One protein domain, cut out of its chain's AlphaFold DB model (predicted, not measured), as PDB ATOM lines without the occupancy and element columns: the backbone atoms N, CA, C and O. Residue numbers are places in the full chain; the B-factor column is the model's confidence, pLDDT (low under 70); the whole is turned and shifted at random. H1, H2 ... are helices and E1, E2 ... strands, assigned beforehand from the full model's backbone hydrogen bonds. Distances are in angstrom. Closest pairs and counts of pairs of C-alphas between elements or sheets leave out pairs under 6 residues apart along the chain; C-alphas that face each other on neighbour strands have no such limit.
ATOM      1  N   TRP A   2      31.017 -18.377  12.546       82.69
ATOM      2  CA  TRP A   2      31.534 -17.388  13.521       82.69
ATOM      3  C   TRP A   2      31.918 -18.043  14.858       82.69
ATOM      4  O   TRP A   2      32.977 -17.771  15.412       82.69
ATOM      5  N   PHE A   3      31.105 -19.005  15.307       86.62
ATOM      6  CA  PHE A   3      31.315 -19.749  16.546       86.62
ATOM      7  C   PHE A   3      32.670 -20.456  16.606       86.62
ATOM      8  O   PHE A   3      33.361 -20.354  17.612       86.62
ATOM      9  N   GLY A   4      33.087 -21.116  15.520       87.12
ATOM     10  CA  GLY A   4      34.394 -21.775  15.473       87.12
ATOM     11  C   GLY A   4      35.549 -20.800  15.710       87.12
ATOM     12  O   GLY A   4      36.465 -21.119  16.456       87.12
ATOM     13  N   ILE A   5      35.468 -19.591  15.147       90.12
ATOM     14  CA  ILE A   5      36.504 -18.559  15.285       90.12
ATOM     15  C   ILE A   5      36.538 -18.010  16.712       90.12
ATOM     16  O   ILE A   5      37.617 -17.819  17.253       90.12
ATOM     17  N   VAL A   6      35.385 -17.793  17.348       89.25
ATOM     18  CA  VAL A   6      35.335 -17.290  18.730       89.25
ATOM     19  C   VAL A   6      35.832 -18.333  19.730       89.25
ATOM     20  O   VAL A   6      36.647 -18.009  20.593       89.25
ATOM     21  N   TYR A   7      35.405 -19.590  19.595       90.19
ATOM     22  CA  TYR A   7      35.845 -20.663  20.488       90.19
ATOM     23  C   TYR A   7      37.327 -20.985  20.311       90.19
ATOM     24  O   TYR A   7      38.064 -21.038  21.294       90.19
ATOM     25  N   LEU A   8      37.785 -21.156  19.066       92.25
ATOM     26  CA  LEU A   8      39.197 -21.423  18.796       92.25
ATOM     27  C   LEU A   8      40.065 -20.202  19.090       92.25
ATOM     28  O   LEU A   8      41.155 -20.363  19.619       92.25
ATOM     29  N   GLY A   9      39.583 -18.990  18.807       90.25
ATOM     30  CA  GLY A   9      40.271 -17.744  19.132       90.25
ATOM     31  C   GLY A   9      40.519 -17.611  20.631       90.25
ATOM     32  O   GLY A   9      41.655 -17.380  21.029       90.25
ATOM     33  N   SER A  10      39.500 -17.856  21.463       90.06
ATOM     34  CA  SER A  10      39.660 -17.880  22.924       90.06
ATOM     35  C   SER A  10      40.674 -18.938  23.370       90.06
ATOM     36  O   SER A  10      41.565 -18.638  24.170       90.06
ATOM     37  N   LEU A  11      40.599 -20.148  22.805       89.62
ATOM     38  CA  LEU A  11      41.535 -21.228  23.114       89.62
ATOM     39  C   LEU A  11      42.982 -20.855  22.746       89.62
ATOM     40  O   LEU A  11      43.897 -21.086  23.528       89.62
ATOM     41  N   LEU A  12      43.186 -20.237  21.578       88.56
ATOM     42  CA  LEU A  12      44.493 -19.782  21.103       88.56
ATOM     43  C   LEU A  12      45.042 -18.633  21.946       88.56
ATOM     44  O   LEU A  12      46.235 -18.618  22.227       88.56
ATOM     45  N   THR A  13      44.200 -17.696  22.393       85.50
ATOM     46  CA  THR A  13      44.645 -16.628  23.300       85.50
ATOM     47  C   THR A  13      45.059 -17.177  24.663       85.50
ATOM     48  O   THR A  13      46.075 -16.742  25.195       85.50
ATOM     49  N   LEU A  14      44.331 -18.166  25.193       84.38
ATOM     50  CA  LEU A  14      44.679 -18.861  26.438       84.38
ATOM     51  C   LEU A  14      45.990 -19.644  26.286       84.38
ATOM     52  O   LEU A  14      46.865 -19.573  27.147       84.38
ATOM     53  N   LEU A  15      46.155 -20.340  25.159       84.12
ATOM     54  CA  LEU A  15      47.380 -21.063  24.837       84.12
ATOM     55  C   LEU A  15      48.573 -20.109  24.720       84.12
ATOM     56  O   LEU A  15      49.626 -20.376  25.288       84.12
ATOM     57  N   TRP A  16      48.400 -18.982  24.025       81.38
ATOM     58  CA  TRP A  16      49.429 -17.955  23.884       81.38
ATOM     59  C   TRP A  16      49.833 -17.371  25.242       81.38
ATOM     60  O   TRP A  16      51.018 -17.245  25.536       81.38
ATOM     61  N   GLN A  17      48.854 -17.077  26.102       77.44
ATOM     62  CA  GLN A  17      49.103 -16.576  27.454       77.44
ATOM     63  C   GLN A  17      49.861 -17.574  28.341       77.44
ATOM     64  O   GLN A  17      50.659 -17.151  29.170       77.44
ATOM     65  N   SER A  18      49.685 -18.883  28.137       75.88
ATOM     66  CA  SER A  18      50.416 -19.920  28.880       75.88
ATOM     67  C   SER A  18      51.939 -19.903  28.650       75.88
ATOM     68  O   SER A  18      52.667 -20.511  29.439       75.88
ATOM     69  N   PHE A  19      52.429 -19.247  27.590       71.38
ATOM     70  CA  PHE A  19      53.863 -19.108  27.300       71.38
ATOM     71  C   PHE A  19      54.532 -17.918  28.009       71.38
ATOM     72  O   PHE A  19      55.756 -17.789  27.956       71.38
ATOM     73  N   TYR A  20      53.762 -17.040  28.657       69.12
ATOM     74  CA  TYR A  20      54.319 -15.942  29.448       69.12
ATOM     75  C   TYR A  20      54.763 -16.425  30.824       69.12
ATOM     76  O   TYR A  20      54.093 -17.255  31.435       69.12
ATOM     77  N   THR A  21      55.879 -15.899  31.324       62.50
ATOM     78  CA  THR A  21      56.447 -16.283  32.623       62.50
ATOM     79  C   THR A  21      55.471 -15.996  33.756       62.50
ATOM     80  O   THR A  21      54.983 -14.874  33.896       62.50
ATOM     81  N   PHE A  22      55.197 -17.022  34.563       64.44
ATOM     82  CA  PHE A  22      54.331 -16.921  35.727       64.44
ATOM     83  C   PHE A  22      55.202 -16.839  36.979       64.44
ATOM     84  O   PHE A  22      55.991 -17.748  37.240       64.44
ATOM     85  N   ASP A  23      55.086 -15.745  37.729       65.06
ATOM     86  CA  ASP A  23      55.748 -15.605  39.024       65.06
ATOM     87  C   ASP A  23      54.791 -16.024  40.148       65.06
ATOM     88  O   ASP A  23      53.828 -15.325  40.465       65.06
ATOM     89  N   ASP A  24      55.081 -17.175  40.755       63.38
ATOM     90  CA  ASP A  24      54.282 -17.799  41.817       63.38
ATOM     91  C   ASP A  24      54.280 -16.972  43.123       63.38
ATOM     92  O   ASP A  24      53.374 -17.103  43.945       63.38
ATOM     93  N   PHE A  25      55.258 -16.074  43.318       59.88
ATOM     94  CA  PHE A  25      55.339 -15.215  44.507       59.88
ATOM     95  C   PHE A  25      54.517 -13.933  44.387       59.88
ATOM     96  O   PHE A  25      53.943 -13.477  45.376       59.88
ATOM     97  N   THR A  26      54.453 -13.336  43.196       68.19
ATOM     98  CA  THR A  26      53.686 -12.102  42.950       68.19
ATOM     99  C   THR A  26      52.332 -12.358  42.290       68.19
ATOM    100  O   THR A  26      51.558 -11.417  42.113       68.19
ATOM    101  N   MET A  27      52.036 -13.616  41.934       72.06
ATOM    102  CA  MET A  27      50.871 -14.026  41.136       72.06
ATOM    103  C   MET A  27      50.718 -13.194  39.850       72.06
ATOM    104  O   MET A  27      49.605 -12.966  39.373       72.06
ATOM    105  N   SER A  28      51.833 -12.703  39.298       65.50
ATOM    106  CA  SER A  28      51.849 -11.803  38.148       65.50
ATOM    107  C   SER A  28      52.420 -12.494  36.909       65.50
ATOM    108  O   SER A  28      53.355 -13.295  36.980       65.50
ATOM    109  N   VAL A  29      51.818 -12.205  35.755       59.84
ATOM    110  CA  VAL A  29      52.262 -12.718  34.454       59.84
ATOM    111  C   VAL A  29      53.177 -11.671  33.831       59.84
ATOM    112  O   VAL A  29      52.722 -10.583  33.476       59.84
ATOM    113  N   THR A  30      54.461 -11.994  33.700       61.97
ATOM    114  CA  THR A  30      55.449 -11.108  33.072       61.97
ATOM    115  C   THR A  30      55.618 -11.496  31.603       61.97
ATOM    116  O   THR A  30      55.665 -12.677  31.265       61.97
ATOM    117  N   THR A  31      55.720 -10.510  30.707       56.69
ATOM    118  CA  THR A  31      55.822 -10.680  29.240       56.69
ATOM    119  C   THR A  31      57.144 -11.289  28.752       56.69
ATOM    120  O   THR A  31      57.465 -11.202  27.569       56.69
ATOM    121  N   ASP A  32      57.905 -11.926  29.638       60.91
ATOM    122  CA  ASP A  32      59.076 -12.704  29.266       60.91
ATOM    123  C   ASP A  32      58.613 -14.063  28.743       60.91
ATOM    124  O   ASP A  32      58.015 -14.868  29.467       60.91
ATOM    125  N   LEU A  33      58.859 -14.301  27.455       57.69
ATOM    126  CA  LEU A  33      58.539 -15.552  26.776       57.69
ATOM    127  C   LEU A  33      59.432 -16.662  27.335       57.69
ATOM    128  O   LEU A  33      60.624 -16.717  27.024       57.69
ATOM    129  N   THR A  34      58.875 -17.561  28.151       64.56
ATOM    130  CA  THR A  34      59.639 -18.694  28.685       64.56
ATOM    131  C   THR A  34      58.845 -19.989  28.648       64.56
ATOM    132  O   THR A  34      57.647 -20.056  28.906       64.56
ATOM    133  N   LEU A  35      59.558 -21.078  28.368       64.06
ATOM    134  CA  LEU A  35      59.032 -22.441  28.465       64.06
ATOM    135  C   LEU A  35      59.157 -22.998  29.894       64.06
ATOM    136  O   LEU A  35      58.940 -24.190  30.119       64.06
ATOM    137  N   ALA A  36      59.533 -22.155  30.863       66.19
ATOM    138  CA  ALA A  36      59.778 -22.564  32.240       66.19
ATOM    139  C   ALA A  36      58.501 -23.097  32.906       66.19
ATOM    140  O   ALA A  36      58.565 -24.120  33.584       66.19
ATOM    141  N   ASN A  37      57.340 -22.497  32.623       65.50
ATOM    142  CA  ASN A  37      56.044 -22.970  33.127       65.50
ATOM    143  C   ASN A  37      55.689 -24.361  32.595       65.50
ATOM    144  O   ASN A  37      55.243 -25.225  33.345       65.50
ATOM    145  N   LEU A  38      55.949 -24.617  31.308       70.00
ATOM    146  CA  LEU A  38      55.712 -25.939  30.727       70.00
ATOM    147  C   LEU A  38      56.676 -26.979  31.304       70.00
ATOM    148  O   LEU A  38      56.285 -28.119  31.535       70.00
ATOM    149  N   LYS A  39      57.918 -26.585  31.609       67.88
ATOM    150  CA  LYS A  39      58.880 -27.446  32.309       67.88
ATOM    151  C   LYS A  39      58.471 -27.701  33.766       67.88
ATOM    152  O   LYS A  39      58.683 -28.805  34.262       67.88
ATOM    153  N   ALA A  40      57.845 -26.731  34.433       68.06
ATOM    154  CA  ALA A  40      57.344 -26.868  35.799       68.06
ATOM    155  C   ALA A  40      56.206 -27.901  35.920       68.06
ATOM    156  O   ALA A  40      56.059 -28.524  36.972       68.06
ATOM    157  N   LEU A  41      55.454 -28.170  34.846       67.25
ATOM    158  CA  LEU A  41      54.463 -29.258  34.810       67.25
ATOM    159  C   LEU A  41      55.094 -30.654  34.963       67.25
ATOM    160  O   LEU A  41      54.432 -31.573  35.437       67.25
ATOM    161  N   PHE A  42      56.375 -30.812  34.615       70.19
ATOM    162  CA  PHE A  42      57.119 -32.066  34.784       70.19
ATOM    163  C   PHE A  42      57.745 -32.225  36.182       70.19
ATOM    164  O   PHE A  42      58.434 -33.211  36.438       70.19
TER     165      PHE A  42
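This is residues 2 to 42 of the 101 residues of the protein "Inner membrane ABC transporter permease protein ydcU" of Raoultella terrigena (UniProt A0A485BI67). A small head, made of the two-strand hairpin E1 and E2 and the short helix H2, sits at one end of a long helix, H1, whose residues 3 to 15 stick out from it as an arm. The printed part has 41 residues, with two named helices and two named strands in the order H1, E1, E2, H2; the sheet's order is E1 - E2, antiparallel, and the class is mixed, helices and strands. The whole is loose, with a radius of gyration of the C-alphas of 12.6 A, and elongated, spanning 39 by 22 by 14 A.

Begin with the sheet: find C-alpha 20 at (54.319, -15.942, 29.448), where E1, residues 20 to 23, starts. E2, residues 28 to 33, runs 13.7 A from first to last C-alpha. Go back to C-alpha 3 at (31.315, -19.749, 16.546); from there H1, residues 3 to 17, runs 21.1 A. H2, residues 36 to 40, ends at C-alpha 40, at (57.344, -26.868, 35.799).

E1 and E2 form a hairpin of antiparallel neighbours, their directions at 140 degrees. Look at N 30 and O 21, 2.9 A apart, and N 21 and O 32, 3.0 A apart, both within hydrogen-bond range. Between E1 and H2 the closest C-alphas are those of Thr 21 and Asn 37, 6.7 A apart. H1 is apart from E2 and from H2, and residues 2 to 15 stand free. In H1 and H2 every O i to N i+4 pair is within hydrogen-bond range.

The two C-alphas farthest apart are those of Trp 2 and Phe 25, at 39.1 A. The printed part has no cut, and its three links, H1 to E1, E1 to E2 and E2 to H2, are tight. The mean pLDDT of the printed part is 73.8; look for values under 70 at residues 20 to 26, 28 to 37 and 39 to 41.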